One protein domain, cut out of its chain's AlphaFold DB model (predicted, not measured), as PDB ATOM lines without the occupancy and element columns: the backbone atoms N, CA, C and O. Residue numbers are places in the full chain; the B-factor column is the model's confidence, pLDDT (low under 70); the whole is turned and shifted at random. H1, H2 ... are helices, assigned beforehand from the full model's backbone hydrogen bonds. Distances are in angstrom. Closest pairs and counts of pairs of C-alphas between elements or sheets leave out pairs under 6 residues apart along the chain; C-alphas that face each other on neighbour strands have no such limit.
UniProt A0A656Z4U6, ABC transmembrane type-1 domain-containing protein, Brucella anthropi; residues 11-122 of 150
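What this domain is: This is residues 11 to 122 of the 150 residues of the protein "ABC transmembrane type-1 domain-containing protein" of Brucella anthropi (UniProt A0A656Z4U6). Two long helices, H1 and H4, cross closely, with H4 in the middle; H2 folds back from the end of H1 and packs on H4, as does H3, near H4's beginning. Residues 11 to 22 and 115 to 122 stick out at opposite ends. The printed part has 112 residues with five named helices, H1 to H5 in order, and no named strand: all helix. It is loose, with a radius of gyration of the C-alphas of 17.6 A, and flat, spanning 63 by 37 by 19 A.

Where its parts are: H1, residues 14 to 48, is 50.5 A long and begins at C-alpha 14 (-25.243, -9.454, -62.534). H2, residues 51 to 66, is 22.5 A. H3, residues 69 to 83, is 20.8 A. H4, residues 89 to 114, is 37.6 A, with a kink of 27 degrees near residue 102. H5, residues 118 to 122, is 6.2 A and ends at C-alpha 122 (-35.856, 15.581, -11.267).

How they stand to each other: H4 is the hub. It touches H1, the same way at a steep tilt of 42 degrees; the closest C-alphas, Gly 39 and Ala 106, are 3.9 A apart. H2 touches H4 at 58 degrees, steep, C-alphas 61 and 103 being closest at 4.7 A. H3 touches H4 at 54 degrees, steep, C-alphas 73 and 96 being closest at 5.1 A. H1 and H2 form a hairpin; C-alphas 46 and 54 are closest at 4.3 A. H5 touches no helix. Every O i to N i+4 pair is within hydrogen-bond range in H1, H2 and H5, against 7 of 11 in H3 and 21 of 22 in H4.

The domain as a whole: The C-alphas of Ala 12 and Gln 122, the farthest apart, are separated by 63.5 A. The printed part has no cut, and its four links between helices are tight. No printed residue is under 70 in pLDDT; H5 has a mean of 73.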
ATOM      1  N   LEU A  11     -29.508 -11.301 -65.742       91.81
ATOM      2  CA  LEU A  11     -28.497 -12.124 -65.070       91.81
ATOM      3  C   LEU A  11     -27.126 -12.020 -65.746       91.81
ATOM      4  O   LEU A  11     -26.107 -12.022 -65.059       91.81
ATOM      5  N   ALA A  12     -27.087 -11.830 -67.069       94.50
ATOM      6  CA  ALA A  12     -25.848 -11.535 -67.788       94.50
ATOM      7  C   ALA A  12     -25.166 -10.237 -67.307       94.50
ATOM      8  O   ALA A  12     -23.955 -10.084 -67.456       94.50
ATOM      9  N   ARG A  13     -25.923  -9.313 -66.697       94.88
ATOM     10  CA  ARG A  13     -25.435  -8.053 -66.110       94.88
ATOM     11  C   ARG A  13     -25.320  -8.098 -64.586       94.88
ATOM     12  O   ARG A  13     -25.136  -7.057 -63.958       94.88
ATOM     13  N   ALA A  14     -25.365  -9.287 -63.981       93.81
ATOM     14  CA  ALA A  14     -25.243  -9.454 -62.534       93.81
ATOM     15  C   ALA A  14     -24.039  -8.713 -61.908       93.81
ATOM     16  O   ALA A  14     -24.238  -8.093 -60.864       93.81
ATOM     17  N   PRO A  15     -22.831  -8.676 -62.517       94.94
ATOM     18  CA  PRO A  15     -21.716  -7.912 -61.952       94.94
ATOM     19  C   PRO A  15     -22.006  -6.409 -61.828       94.94
ATOM     20  O   PRO A  15     -21.738  -5.819 -60.786       94.94
ATOM     21  N   GLU A  16     -22.616  -5.798 -62.849       95.44
ATOM     22  CA  GLU A  16     -22.985  -4.374 -62.846       95.44
ATOM     23  C   GLU A  16     -24.049  -4.080 -61.776       95.44
ATOM     24  O   GLU A  16     -23.961  -3.078 -61.065       95.44
ATOM     25  N   LEU A  17     -25.019  -4.988 -61.606       95.25
ATOM     26  CA  LEU A  17     -26.048  -4.888 -60.565       95.25
ATOM     27  C   LEU A  17     -25.447  -4.972 -59.157       95.25
ATOM     28  O   LEU A  17     -25.839  -4.207 -58.273       95.25
ATOM     29  N   VAL A  18     -24.475  -5.863 -58.944       96.62
ATOM     30  CA  VAL A  18     -23.756  -5.972 -57.666       96.62
ATOM     31  C   VAL A  18     -22.977  -4.690 -57.387       96.62
ATOM     32  O   VAL A  18     -23.105  -4.133 -56.298       96.62
ATOM     33  N   THR A  19     -22.236  -4.165 -58.366       96.19
ATOM     34  CA  THR A  19     -21.514  -2.894 -58.213       96.19
ATOM     35  C   THR A  19     -22.465  -1.736 -57.905       96.19
ATOM     36  O   THR A  19     -22.215  -0.975 -56.971       96.19
ATOM     37  N   GLY A  20     -23.587  -1.621 -58.620       95.19
ATOM     38  CA  GLY A  20     -24.599  -0.593 -58.354       95.19
ATOM     39  C   GLY A  20     -25.221  -0.714 -56.959       95.19
ATOM     40  O   GLY A  20     -25.424   0.292 -56.275       95.19
ATOM     41  N   THR A  21     -25.457  -1.945 -56.498       96.75
ATOM     42  CA  THR A  21     -25.971  -2.225 -55.149       96.75
ATOM     43  C   THR A  21     -24.971  -1.792 -54.080       96.75
ATOM     44  O   THR A  21     -25.339  -1.079 -53.148       96.75
ATOM     45  N   ILE A  22     -23.695  -2.161 -54.232       97.69
ATOM     46  CA  ILE A  22     -22.627  -1.766 -53.305       97.69
ATOM     47  C   ILE A  22     -22.502  -0.240 -53.256       97.69
ATOM     48  O   ILE A  22     -22.490   0.336 -52.170       97.69
ATOM     49  N   ASN A  23     -22.493   0.426 -54.413       95.56
ATOM     50  CA  ASN A  23     -22.429   1.885 -54.478       95.56
ATOM     51  C   ASN A  23     -23.624   2.536 -53.772       95.56
ATOM     52  O   ASN A  23     -23.449   3.486 -53.015       95.56
ATOM     53  N   THR A  24     -24.830   1.994 -53.952       96.62
ATOM     54  CA  THR A  24     -26.033   2.483 -53.263       96.62
ATOM     55  C   THR A  24     -25.895   2.363 -51.748       96.62
ATOM     56  O   THR A  24     -26.240   3.304 -51.032       96.62
ATOM     57  N   ILE A  25     -25.361   1.244 -51.248       97.94
ATOM     58  CA  ILE A  25     -25.121   1.033 -49.814       97.94
ATOM     59  C   ILE A  25     -24.115   2.053 -49.277       97.94
ATOM     60  O   ILE A  25     -24.385   2.675 -48.252       97.94
ATOM     61  N   ILE A  26     -22.990   2.253 -49.969       97.56
ATOM     62  CA  ILE A  26     -21.940   3.192 -49.551       97.56
ATOM     63  C   ILE A  26     -22.490   4.621 -49.507       97.56
ATOM     64  O   ILE A  26     -22.446   5.260 -48.456       97.56
ATOM     65  N   LEU A  27     -23.089   5.090 -50.607       96.94
ATOM     66  CA  LEU A  27     -23.655   6.439 -50.698       96.94
ATOM     67  C   LEU A  27     -24.754   6.664 -49.654       96.94
ATOM     68  O   LEU A  27     -24.828   7.728 -49.042       96.94
ATOM     69  N   SER A  28     -25.596   5.652 -49.413       97.12
ATOM     70  CA  SER A  28     -26.635   5.722 -48.383       97.12
ATOM     71  C   SER A  28     -26.029   5.796 -46.984       97.12
ATOM     72  O   SER A  28     -26.482   6.601 -46.178       97.12
ATOM     73  N   ALA A  29     -25.004   4.996 -46.683       98.25
ATOM     74  CA  ALA A  29     -24.346   5.004 -45.380       98.25
ATOM     75  C   ALA A  29     -23.693   6.363 -45.084       98.25
ATOM     76  O   ALA A  29     -23.869   6.900 -43.989       98.25
ATOM     77  N   GLU A  30     -23.007   6.948 -46.066       98.12
ATOM     78  CA  GLU A  30     -22.416   8.285 -45.958       98.12
ATOM     79  C   GLU A  30     -23.489   9.355 -45.744       98.12
ATOM     80  O   GLU A  30     -23.405  10.144 -44.799       98.12
ATOM     81  N   ALA A  31     -24.546   9.338 -46.564       97.88
ATOM     82  CA  ALA A  31     -25.630  10.302 -46.448       97.88
ATOM     83  C   ALA A  31     -26.385  10.180 -45.114       97.88
ATOM     84  O   ALA A  31     -26.771  11.185 -44.512       97.88
ATOM     85  N   ILE A  32     -26.561   8.953 -44.611       98.31
ATOM     86  CA  ILE A  32     -27.159   8.685 -43.302       98.31
ATOM     87  C   ILE A  32     -26.270   9.218 -42.184       98.31
ATOM     88  O   ILE A  32     -26.768   9.921 -41.305       98.31
ATOM     89  N   ALA A  33     -24.969   8.934 -42.207       98.50
ATOM     90  CA  ALA A  33     -24.048   9.401 -41.176       98.50
ATOM     91  C   ALA A  33     -24.021  10.938 -41.090       98.50
ATOM     92  O   ALA A  33     -24.147  11.511 -40.001       98.50
ATOM     93  N   ILE A  34     -23.927  11.615 -42.238       98.50
ATOM     94  CA  ILE A  34     -23.930  13.081 -42.314       98.50
ATOM     95  C   ILE A  34     -25.301  13.629 -41.903       98.50
ATOM     96  O   ILE A  34     -25.380  14.513 -41.049       98.50
ATOM     97  N   GLY A  35     -26.388  13.080 -42.449       98.38
ATOM     98  CA  GLY A  35     -27.751  13.510 -42.146       98.38
ATOM     99  C   GLY A  35     -28.106  13.362 -40.667       98.38
ATOM    100  O   GLY A  35     -28.620  14.302 -40.067       98.38
ATOM    101  N   LEU A  36     -27.760  12.243 -40.028       98.25
ATOM    102  CA  LEU A  36     -27.966  12.053 -38.588       98.25
ATOM    103  C   LEU A  36     -27.149  13.044 -37.758       98.25
ATOM    104  O   LEU A  36     -27.663  13.582 -36.775       98.25
ATOM    105  N   THR A  37     -25.911  13.327 -38.163       98.31
ATOM    106  CA  THR A  37     -25.056  14.312 -37.489       98.31
ATOM    107  C   THR A  37     -25.663  15.714 -37.568       98.31
ATOM    108  O   THR A  37     -25.800  16.389 -36.545       98.31
ATOM    109  N   ILE A  38     -26.106  16.132 -38.760       98.25
ATOM    110  CA  ILE A  38     -26.805  17.408 -38.968       98.25
ATOM    111  C   ILE A  38     -28.094  17.441 -38.145       98.25
ATOM    112  O   ILE A  38     -28.347  18.406 -37.425       98.25
ATOM    113  N   GLY A  39     -28.894  16.377 -38.210       98.06
ATOM    114  CA  GLY A  39     -30.156  16.278 -37.492       98.06
ATOM    115  C   GLY A  39     -29.978  16.409 -35.987       98.06
ATOM    116  O   GLY A  39     -30.706  17.166 -35.346       98.06
ATOM    117  N   LEU A  40     -28.976  15.741 -35.416       96.81
ATOM    118  CA  LEU A  40     -28.658  15.846 -33.996       96.81
ATOM    119  C   LEU A  40     -28.226  17.271 -33.625       96.81
ATOM    120  O   LEU A  40     -28.747  17.835 -32.663       96.81
ATOM    121  N   ALA A  41     -27.328  17.877 -34.405       96.56
ATOM    122  CA  ALA A  41     -26.864  19.242 -34.164       96.56
ATOM    123  C   ALA A  41     -28.020  20.258 -34.209       96.56
ATOM    124  O   ALA A  41     -28.168  21.080 -33.301       96.56
ATOM    125  N   VAL A  42     -28.886  20.169 -35.223       97.50
ATOM    126  CA  VAL A  42     -30.064  21.037 -35.370       97.50
ATOM    127  C   VAL A  42     -31.077  20.792 -34.251       97.50
ATOM    128  O   VAL A  42     -31.630  21.752 -33.712       97.50
ATOM    129  N   ALA A  43     -31.316  19.537 -33.861       95.75
ATOM    130  CA  ALA A  43     -32.222  19.207 -32.763       95.75
ATOM    131  C   ALA A  43     -31.759  19.828 -31.442       95.75
ATOM    132  O   ALA A  43     -32.557  20.471 -30.760       95.75
ATOM    133  N   LEU A  44     -30.470  19.700 -31.113       92.25
ATOM    134  CA  LEU A  44     -29.880  20.286 -29.909       92.25
ATOM    135  C   LEU A  44     -29.937  21.820 -29.940       92.25
ATOM    136  O   LEU A  44     -30.358  22.443 -28.964       92.25
ATOM    137  N   LEU A  45     -29.606  22.431 -31.085       93.44
ATOM    138  CA  LEU A  45     -29.702  23.880 -31.276       93.44
ATOM    139  C   LEU A  45     -31.137  24.390 -31.080       93.44
ATOM    140  O   LEU A  45     -31.351  25.468 -30.527       93.44
ATOM    141  N   ARG A  46     -32.138  23.626 -31.523       92.81
ATOM    142  CA  ARG A  46     -33.553  23.991 -31.374       92.81
ATOM    143  C   ARG A  46     -34.110  23.694 -29.987       92.81
ATOM    144  O   ARG A  46     -35.050  24.374 -29.579       92.81
ATOM    145  N   PHE A  47     -33.562  22.701 -29.293       88.25
ATOM    146  CA  PHE A  47     -33.985  22.320 -27.950       88.25
ATOM    147  C   PHE A  47     -33.533  23.355 -26.913       88.25
ATOM    148  O   PHE A  47     -34.379  23.891 -26.200       88.25
ATOM    149  N   ASP A  48     -32.242  23.701 -26.891       84.62
ATOM    150  CA  ASP A  48     -31.680  24.574 -25.844       84.62
ATOM    151  C   ASP A  48     -30.832  25.748 -26.363       84.62
ATOM    152  O   ASP A  48     -30.349  26.575 -25.597       84.62
ATOM    153  N   GLY A  49     -30.697  25.912 -27.680       86.19
ATOM    154  CA  GLY A  49     -29.929  27.025 -28.241       86.19
ATOM    155  C   GLY A  49     -30.554  28.407 -27.993       86.19
ATOM    156  O   GLY A  49     -31.705  28.527 -27.558       86.19
ATOM    157  N   PRO A  50     -29.828  29.494 -28.306       91.12
ATOM    158  CA  PRO A  50     -30.339  30.858 -28.189       91.12
ATOM    159  C   PRO A  50     -31.531  31.102 -29.129       91.12
ATOM    160  O   PRO A  50     -31.697  30.414 -30.137       91.12
ATOM    161  N   ARG A  51     -32.352  32.128 -28.846       92.19
ATOM    162  CA  ARG A  51     -33.579  32.434 -29.623       92.19
ATOM    163  C   ARG A  51     -33.344  32.502 -31.136       92.19
ATOM    164  O   ARG A  51     -34.177  32.021 -31.899       92.19
ATOM    165  N   TRP A  52     -32.223  33.078 -31.569       93.19
ATOM    166  CA  TRP A  52     -31.860  33.154 -32.986       93.19
ATOM    167  C   TRP A  52     -31.495  31.776 -33.563       93.19
ATOM    168  O   TRP A  52     -31.970  31.431 -34.639       93.19
ATOM    169  N   GLY A  53     -30.751  30.946 -32.825       92.44
ATOM    170  CA  GLY A  53     -30.373  29.592 -33.246       92.44
ATOM    171  C   GLY A  53     -31.584  28.677 -33.416       92.44
ATOM    172  O   GLY A  53     -31.686  27.952 -34.405       92.44
ATOM    173  N   ARG A  54     -32.569  28.788 -32.515       94.25
ATOM    174  CA  ARG A  54     -33.848  28.069 -32.639       94.25
ATOM    175  C   ARG A  54     -34.606  28.463 -33.906       94.25
ATOM    176  O   ARG A  54     -35.157  27.587 -34.569       94.25
ATOM    177  N   LYS A  55     -34.617  29.759 -34.248       96.25
ATOM    178  CA  LYS A  55     -35.245  30.264 -35.477       96.25
ATOM    179  C   LYS A  55     -34.535  29.743 -36.723       96.25
ATOM    180  O   LYS A  55     -35.207  29.207 -37.592       96.25
ATOM    181  N   ILE A  56     -33.204  29.828 -36.785       96.94
ATOM    182  CA  ILE A  56     -32.429  29.307 -37.926       96.94
ATOM    183  C   ILE A  56     -32.695  27.812 -38.116       96.94
ATOM    184  O   ILE A  56     -33.013  27.378 -39.219       96.94
ATOM    185  N   GLY A  57     -32.633  27.028 -37.036       96.94
ATOM    186  CA  GLY A  57     -32.924  25.599 -37.103       96.94
ATOM    187  C   GLY A  57     -34.361  25.302 -37.543       96.94
ATOM    188  O   GLY A  57     -34.584  24.331 -38.259       96.94
ATOM    189  N   ALA A  58     -35.340  26.112 -37.130       96.62
ATOM    190  CA  ALA A  58     -36.727  25.959 -37.566       96.62
ATOM    191  C   ALA A  58     -36.886  26.249 -39.064       96.62
ATOM    192  O   ALA A  58     -37.457  25.423 -39.766       96.62
ATOM    193  N   VAL A  59     -36.308  27.352 -39.553       97.81
ATOM    194  CA  VAL A  59     -36.315  27.725 -40.978       97.81
ATOM    195  C   VAL A  59     -35.659  26.641 -41.831       97.81
ATOM    196  O   VAL A  59     -36.214  26.250 -42.851       97.81
ATOM    197  N   TYR A  60     -34.512  26.113 -41.395       98.00
ATOM    198  CA  TYR A  60     -33.862  24.980 -42.051       98.00
ATOM    199  C   TYR A  60     -34.802  23.771 -42.145       98.00
ATOM    200  O   TYR A  60     -35.053  23.261 -43.234       98.00
ATOM    201  N   VAL A  61     -35.368  23.326 -41.020       97.69
ATOM    202  CA  VAL A  61     -36.241  22.145 -41.014       97.69
ATOM    203  C   VAL A  61     -37.476  22.354 -41.892       97.69
ATOM    204  O   VAL A  61     -37.854  21.446 -42.628       97.69
ATOM    205  N   GLU A  62     -38.087  23.532 -41.836       97.12
ATOM    206  CA  GLU A  62     -39.260  23.875 -42.637       97.12
ATOM    207  C   GLU A  62     -38.934  23.886 -44.136       97.12
ATOM    208  O   GLU A  62     -39.597  23.201 -44.912       97.12
ATOM    209  N   ALA A  63     -37.865  24.571 -44.547       97.00
ATOM    210  CA  ALA A  63     -37.473  24.665 -45.950       97.00
ATOM    211  C   ALA A  63     -37.165  23.290 -46.563       97.00
ATOM    212  O   ALA A  63     -37.658  22.958 -47.643       97.00
ATOM    213  N   PHE A  64     -36.380  22.465 -45.865       97.19
ATOM    214  CA  PHE A  64     -35.924  21.179 -46.394       97.19
ATOM    215  C   PHE A  64     -36.995  20.083 -46.342       97.19
ATOM    216  O   PHE A  64     -36.973  19.194 -47.192       97.19
ATOM    217  N   ARG A  65     -37.953  20.145 -45.406       95.31
ATOM    218  CA  ARG A  65     -39.094  19.211 -45.372       95.31
ATOM    219  C   ARG A  65     -40.206  19.598 -46.347       95.31
ATOM    220  O   ARG A  65     -40.883  18.708 -46.849       95.31
ATOM    221  N   ASN A  66     -40.366  20.891 -46.637       96.38
ATOM    222  CA  ASN A  66     -41.395  21.389 -47.557       96.38
ATOM    223  C   ASN A  66     -40.944  21.411 -49.029       96.38
ATOM    224  O   ASN A  66     -41.771  21.599 -49.916       96.38
ATOM    225  N   THR A  67     -39.653  21.205 -49.304       96.31
ATOM    226  CA  THR A  67     -39.116  21.165 -50.673       96.31
ATOM    227  C   THR A  67     -38.890  19.718 -51.120       96.31
ATOM    228  O   THR A  67     -38.217  18.976 -50.402       96.31
ATOM    229  N   PRO A  68     -39.355  19.298 -52.313       97.00
ATOM    230  CA  PRO A  68     -39.099  17.951 -52.823       97.00
ATOM    231  C   PRO A  68     -37.598  17.639 -52.930       97.00
ATOM    232  O   PRO A  68     -36.835  18.449 -53.458       97.00
ATOM    233  N   LEU A  69     -37.175  16.443 -52.500       96.44
ATOM    234  CA  LEU A  69     -35.767  16.011 -52.553       96.44
ATOM    235  C   LEU A  69     -35.178  16.122 -53.968       96.44
ATOM    236  O   LEU A  69     -34.049  16.572 -54.133       96.44
ATOM    237  N   LEU A  70     -35.958  15.766 -54.991       96.56
ATOM    238  CA  LEU A  70     -35.519  15.850 -56.384       96.56
ATOM    239  C   LEU A  70     -35.180  17.293 -56.797       96.56
ATOM    240  O   LEU A  70     -34.191  17.522 -57.487       96.56
ATOM    241  N   VAL A  71     -35.956  18.274 -56.325       96.88
ATOM    242  CA  VAL A  71     -35.684  19.699 -56.572       96.88
ATOM    243  C   VAL A  71     -34.393  20.119 -55.870       96.88
ATOM    244  O   VAL A  71     -33.570  20.801 -56.473       96.88
ATOM    245  N   GLN A  72     -34.173  19.672 -54.630       96.88
ATOM    246  CA  GLN A  72     -32.933  19.947 -53.893       96.88
ATOM    247  C   GLN A  72     -31.713  19.384 -54.633       96.88
ATOM    248  O   GLN A  72     -30.722  20.090 -54.813       96.88
ATOM    249  N   LEU A  73     -31.811  18.146 -55.125       96.69
ATOM    250  CA  LEU A  73     -30.759  17.509 -55.914       96.69
ATOM    251  C   LEU A  73     -30.459  18.294 -57.194       96.69
ATOM    252  O   LEU A  73     -29.295  18.556 -57.486       96.69
ATOM    253  N   PHE A  74     -31.490  18.716 -57.930       96.00
ATOM    254  CA  PHE A  74     -31.299  19.508 -59.145       96.00
ATOM    255  C   PHE A  74     -30.673  20.875 -58.871       96.00
ATOM    256  O   PHE A  74     -29.774  21.284 -59.603       96.00
ATOM    257  N   LEU A  75     -31.093  21.567 -57.811       95.31
ATOM    258  CA  LEU A  75     -30.488  22.841 -57.423       95.31
ATOM    259  C   LEU A  75     -29.010  22.677 -57.049       95.31
ATOM    260  O   LEU A  75     -28.191  23.512 -57.420       95.31
ATOM    261  N   ILE A  76     -28.648  21.596 -56.361       95.69
ATOM    262  CA  ILE A  76     -27.256  21.334 -55.980       95.69
ATOM    263  C   ILE A  76     -26.419  20.923 -57.198       95.69
ATOM    264  O   ILE A  76     -25.325  21.443 -57.389       95.69
ATOM    265  N   TYR A  77     -26.913  20.020 -58.043       96.44
ATOM    266  CA  TYR A  77     -26.129  19.499 -59.164       96.44
ATOM    267  C   TYR A  77     -26.029  20.486 -60.336       96.44
ATOM    268  O   TYR A  77     -24.953  20.672 -60.897       96.44
ATOM    269  N   PHE A  78     -27.130  21.156 -60.689       94.81
ATOM    270  CA  PHE A  78     -27.179  22.077 -61.830       94.81
ATOM    271  C   PHE A  78     -27.126  23.556 -61.439       94.81
ATOM    272  O   PHE A  78     -26.680  24.372 -62.240       94.81
ATOM    273  N   GLY A  79     -27.559  23.926 -60.230       94.25
ATOM    274  CA  GLY A  79     -27.569  25.320 -59.770       94.25
ATOM    275  C   GLY A  79     -26.238  25.785 -59.169       94.25
ATOM    276  O   GLY A  79     -25.772  26.885 -59.456       94.25
ATOM    277  N   LEU A  80     -25.584  24.946 -58.366       92.81
ATOM    278  CA  LEU A  80     -24.312  25.287 -57.717       92.81
ATOM    279  C   LEU A  80     -23.152  25.589 -58.696       92.81
ATOM    280  O   LEU A  80     -22.365  26.489 -58.406       92.81
ATOM    281  N   PRO A  81     -23.061  24.967 -59.890       93.69
ATOM    282  CA  PRO A  81     -22.059  25.337 -60.890       93.69
ATOM    283  C   PRO A  81     -22.063  26.817 -61.297       93.69
ATOM    284  O   PRO A  81     -21.006  27.334 -61.659       93.69
ATOM    285  N   TYR A  82     -23.197  27.525 -61.197       92.56
ATOM    286  CA  TYR A  82     -23.271  28.964 -61.482       92.56
ATOM    287  C   TYR A  82     -22.512  29.826 -60.461       92.56
ATOM    288  O   TYR A  82     -22.144  30.954 -60.776       92.56
ATOM    289  N   THR A  83     -22.237  29.307 -59.259       92.12
ATOM    290  CA  THR A  83     -21.402  29.978 -58.247       92.12
ATOM    291  C   THR A  83     -19.928  29.566 -58.325       92.12
ATOM    292  O   THR A  83     -19.116  30.017 -57.522       92.12
ATOM    293  N   GLY A  84     -19.566  28.718 -59.297       92.06
ATOM    294  CA  GLY A  84     -18.213  28.193 -59.491       92.06
ATOM    295  C   GLY A  84     -17.938  26.859 -58.787       92.06
ATOM    296  O   GLY A  84     -16.874  26.280 -58.999       92.06
ATOM    297  N   ILE A  85     -18.883  26.333 -57.999       93.25
ATOM    298  CA  ILE A  85     -18.733  25.050 -57.299       93.25
ATOM    299  C   ILE A  85     -19.328  23.934 -58.158       93.25
ATOM    300  O   ILE A  85     -20.536  23.874 -58.374       93.25
ATOM    301  N   LYS A  86     -18.478  23.022 -58.633       93.38
ATOM    302  CA  LYS A  86     -18.893  21.854 -59.418       93.38
ATOM    303  C   LYS A  86     -18.758  20.598 -58.571       93.38
ATOM    304  O   LYS A  86     -17.654  20.257 -58.159       93.38
ATOM    305  N   LEU A  87     -19.882  19.937 -58.329       93.81
ATOM    306  CA  LEU A  87     -19.944  18.654 -57.639       93.81
ATOM    307  C   LEU A  87     -20.158  17.544 -58.664       93.81
ATOM    308  O   LEU A  87     -20.847  17.747 -59.668       93.81
ATOM    309  N   ASP A  88     -19.582  16.372 -58.415       95.44
ATOM    310  CA  ASP A  88     -19.951  15.185 -59.180       95.44
ATOM    311  C   ASP A  88     -21.352  14.682 -58.770       95.44
ATOM    312  O   ASP A  88     -21.983  15.183 -57.830       95.44
ATOM    313  N   ALA A  89     -21.883  13.707 -59.512       93.62
ATOM    314  CA  ALA A  89     -23.239  13.206 -59.273       93.62
ATOM    315  C   ALA A  89     -23.385  12.568 -57.879       93.62
ATOM    316  O   ALA A  89     -24.414  12.740 -57.222       93.62
ATOM    317  N   ASN A  90     -22.343  11.878 -57.411       95.75
ATOM    318  CA  ASN A  90     -22.333  11.206 -56.117       95.75
ATOM    319  C   ASN A  90     -22.324  12.217 -54.965       95.75
ATOM    320  O   ASN A  90     -23.146  12.119 -54.059       95.75
ATOM    321  N   GLN A  91     -21.461  13.233 -55.022       96.12
ATOM    322  CA  GLN A  91     -21.397  14.308 -54.035       96.12
ATOM    323  C   GLN A  91     -22.713  15.072 -53.971       96.12
ATOM    324  O   GLN A  91     -23.234  15.297 -52.881       96.12
ATOM    325  N   ALA A  92     -23.284  15.443 -55.120       96.75
ATOM    326  CA  ALA A  92     -24.567  16.137 -55.149       96.75
ATOM    327  C   ALA A  92     -25.685  15.296 -54.513       96.75
ATOM    328  O   ALA A  92     -26.477  15.828 -53.730       96.75
ATOM    329  N   ALA A  93     -25.713  13.985 -54.787       96.31
ATOM    330  CA  ALA A  93     -26.643  13.052 -54.157       96.31
ATOM    331  C   ALA A  93     -26.442  12.985 -52.638       96.31
ATOM    332  O   ALA A  93     -27.407  13.163 -51.894       96.31
ATOM    333  N   ILE A  94     -25.203  12.810 -52.169       97.75
ATOM    334  CA  ILE A  94     -24.883  12.777 -50.737       97.75
ATOM    335  C   ILE A  94     -25.339  14.074 -50.067       97.75
ATOM    336  O   ILE A  94     -26.041  14.010 -49.062       97.75
ATOM    337  N   PHE A  95     -25.017  15.246 -50.619       96.94
ATOM    338  CA  PHE A  95     -25.425  16.531 -50.042       96.94
ATOM    339  C   PHE A  95     -26.945  16.691 -49.985       96.94
ATOM    340  O   PHE A  95     -27.486  17.008 -48.923       96.94
ATOM    341  N   ALA A  96     -27.642  16.450 -51.098       97.38
ATOM    342  CA  ALA A  96     -29.092  16.597 -51.165       97.38
ATOM    343  C   ALA A  96     -29.797  15.661 -50.173       97.38
ATOM    344  O   ALA A  96     -30.634  16.101 -49.383       97.38
ATOM    345  N   VAL A  97     -29.419  14.378 -50.174       97.94
ATOM    346  CA  VAL A  97     -30.012  13.364 -49.295       97.94
ATOM    347  C   VAL A  97     -29.671  13.649 -47.835       97.94
ATOM    348  O   VAL A  97     -30.565  13.591 -46.995       97.94
ATOM    349  N   SER A  98     -28.428  14.021 -47.518       98.31
ATOM    350  CA  SER A  98     -28.004  14.306 -46.139       98.31
ATOM    351  C   SER A  98     -28.736  15.499 -45.539       98.31
ATOM    352  O   SER A  98     -29.163  15.439 -44.389       98.31
ATOM    353  N   LEU A  99     -28.895  16.589 -46.297       98.06
ATOM    354  CA  LEU A  99     -29.602  17.780 -45.823       98.06
ATOM    355  C   LEU A  99     -31.088  17.478 -45.607       98.06
ATOM    356  O   LEU A  99     -31.652  17.793 -44.557       98.06
ATOM    357  N   ASN A 100     -31.713  16.794 -46.566       98.06
ATOM    358  CA  ASN A 100     -33.100  16.378 -46.441       98.06
ATOM    359  C   ASN A 100     -33.297  15.476 -45.213       98.06
ATOM    360  O   ASN A 100     -34.083  15.800 -44.320       98.06
ATOM    361  N   LEU A 101     -32.508  14.404 -45.116       98.06
ATOM    362  CA  LEU A 101     -32.533  13.471 -43.998       98.06
ATOM    363  C   LEU A 101     -32.273  14.182 -42.670       98.06
ATOM    364  O   LEU A 101     -33.011  13.966 -41.716       98.06
ATOM    365  N   GLY A 102     -31.294  15.084 -42.609       98.31
ATOM    366  CA  GLY A 102     -30.981  15.836 -41.399       98.31
ATOM    367  C   GLY A 102     -32.138  16.701 -40.911       98.31
ATOM    368  O   GLY A 102     -32.358  16.798 -39.705       98.31
ATOM    369  N   ALA A 103     -32.940  17.274 -41.811       98.19
ATOM    370  CA  ALA A 103     -34.142  18.011 -41.424       98.19
ATOM    371  C   ALA A 103     -35.217  17.103 -40.797       98.19
ATOM    372  O   ALA A 103     -35.823  17.473 -39.787       98.19
ATOM    373  N   TYR A 104     -35.427  15.902 -41.345       98.06
ATOM    374  CA  TYR A 104     -36.342  14.910 -40.768       98.06
ATOM    375  C   TYR A 104     -35.817  14.351 -39.440       98.06
ATOM    376  O   TYR A 104     -36.546  14.326 -38.446       98.06
ATOM    377  N   SER A 105     -34.540  13.969 -39.384       98.06
ATOM    378  CA  SER A 105     -33.887  13.465 -38.176       98.06
ATOM    379  C   SER A 105     -33.876  14.497 -37.052       98.06
ATOM    380  O   SER A 105     -34.056  14.124 -35.894       98.06
ATOM    381  N   ALA A 106     -33.751  15.792 -37.361       97.94
ATOM    382  CA  ALA A 106     -33.831  16.849 -36.358       97.94
ATOM    383  C   ALA A 106     -35.171  16.854 -35.607       97.94
ATOM    384  O   ALA A 106     -35.195  17.040 -34.390       97.94
ATOM    385  N   GLU A 107     -36.289  16.625 -36.298       96.69
ATOM    386  CA  GLU A 107     -37.600  16.531 -35.645       96.69
ATOM    387  C   GLU A 107     -37.755  15.245 -34.845       96.69
ATOM    388  O   GLU A 107     -38.278  15.296 -33.734       96.69
ATOM    389  N   ILE A 108     -37.245  14.120 -35.355       96.56
ATOM    390  CA  ILE A 108     -37.254  12.843 -34.631       96.56
ATOM    391  C   ILE A 108     -36.483  12.982 -33.312       96.56
ATOM    392  O   ILE A 108     -37.009  12.662 -32.245       96.56
ATOM    393  N   PHE A 109     -35.264  13.527 -33.353       95.56
ATOM    394  CA  PHE A 109     -34.461  13.742 -32.151       95.56
ATOM    395  C   PHE A 109     -35.098  14.758 -31.204       95.56
ATOM    396  O   PHE A 109     -35.174  14.503 -30.005       95.56
ATOM    397  N   ARG A 110     -35.600  15.889 -31.714       92.81
ATOM    398  CA  ARG A 110     -36.268  16.903 -30.884       92.81
ATOM    399  C   ARG A 110     -37.514  16.337 -30.197       92.81
ATOM    400  O   ARG A 110     -37.717  16.599 -29.014       92.81
ATOM    401  N   ALA A 111     -38.328  15.559 -30.909       91.31
ATOM    402  CA  ALA A 111     -39.485  14.876 -30.338       91.31
ATOM    403  C   ALA A 111     -39.060  13.875 -29.253       91.31
ATOM    404  O   ALA A 111     -39.645  13.868 -28.173       91.31
ATOM    405  N   GLY A 112     -37.990  13.110 -29.495       90.50
ATOM    406  CA  GLY A 112     -37.405  12.208 -28.502       90.50
ATOM    407  C   GLY A 112     -36.906  12.925 -27.243       90.50
ATOM    408  O   GLY A 112     -37.153  12.455 -26.137       90.50
ATOM    409  N   LEU A 113     -36.266  14.090 -27.388       85.12
ATOM    410  CA  LEU A 113     -35.810  14.909 -26.256       85.12
ATOM    411  C   LEU A 113     -36.984  15.450 -25.426       85.12
ATOM    412  O   LEU A 113     -36.919  15.464 -24.200       85.12
ATOM    413  N   ILE A 114     -38.066  15.877 -26.082       84.62
ATOM    414  CA  ILE A 114     -39.263  16.417 -25.415       84.62
ATOM    415  C   ILE A 114     -40.094  15.318 -24.743       84.62
ATOM    416  O   ILE A 114     -40.754  15.586 -23.742       84.62
ATOM    417  N   ALA A 115     -40.049  14.087 -25.256       87.25
ATOM    418  CA  ALA A 115     -40.775  12.954 -24.688       87.25
ATOM    419  C   ALA A 115     -40.263  12.527 -23.296       87.25
ATOM    420  O   ALA A 115     -40.946  11.768 -22.609       87.25
ATOM    421  N   ILE A 116     -39.088  13.002 -22.860       79.19
ATOM    422  CA  ILE A 116     -38.514  12.670 -21.550       79.19
ATOM    423  C   ILE A 116     -39.354  13.323 -20.430       79.19
ATOM    424  O   ILE A 116     -39.420  14.554 -20.351       79.19
ATOM    425  N   PRO A 117     -39.964  12.539 -19.516       80.19
ATOM    426  CA  PRO A 117     -40.767  13.090 -18.430       80.19
ATOM    427  C   PRO A 117     -39.927  13.951 -17.484       80.19
ATOM    428  O   PRO A 117     -38.840  13.553 -17.060       80.19
ATOM    429  N   LYS A 118     -40.473  15.091 -17.047       74.19
ATOM    430  CA  LYS A 118     -39.808  15.984 -16.077       74.19
ATOM    431  C   LYS A 118     -39.423  15.263 -14.781       74.19
ATOM    432  O   LYS A 118     -38.371  15.548 -14.218       74.19
ATOM    433  N   THR A 119     -40.230  14.296 -14.345       74.62
ATOM    434  CA  THR A 119     -39.992  13.498 -13.135       74.62
ATOM    435  C   THR A 119     -38.704  12.671 -13.222       74.62
ATOM    436  O   THR A 119     -38.003  12.537 -12.227       74.62
ATOM    437  N   GLN A 120     -38.343  12.174 -14.412       73.50
ATOM    438  CA  GLN A 120     -37.083  11.447 -14.636       73.50
ATOM    439  C   GLN A 120     -35.872  12.382 -14.536       73.50
ATOM    440  O   GLN A 120     -34.843  12.025 -13.968       73.50
ATOM    441  N   ILE A 121     -36.020  13.618 -15.020       70.44
ATOM    442  CA  ILE A 121     -34.989  14.656 -14.909       70.44
ATOM    443  C   ILE A 121     -34.791  15.048 -13.436       70.44
ATOM    444  O   ILE A 121     -33.661  15.118 -12.958       70.44
ATOM    445  N   GLN A 122     -35.885  15.246 -12.695       74.12
ATOM    446  CA  GLN A 122     -35.856  15.581 -11.267       74.12
ATOM    447  C   GLN A 122     -35.272  14.448 -10.408       74.12
ATOM    448  O   GLN A 122     -34.471  14.720  -9.515       74.12
TER     449      GLN A 122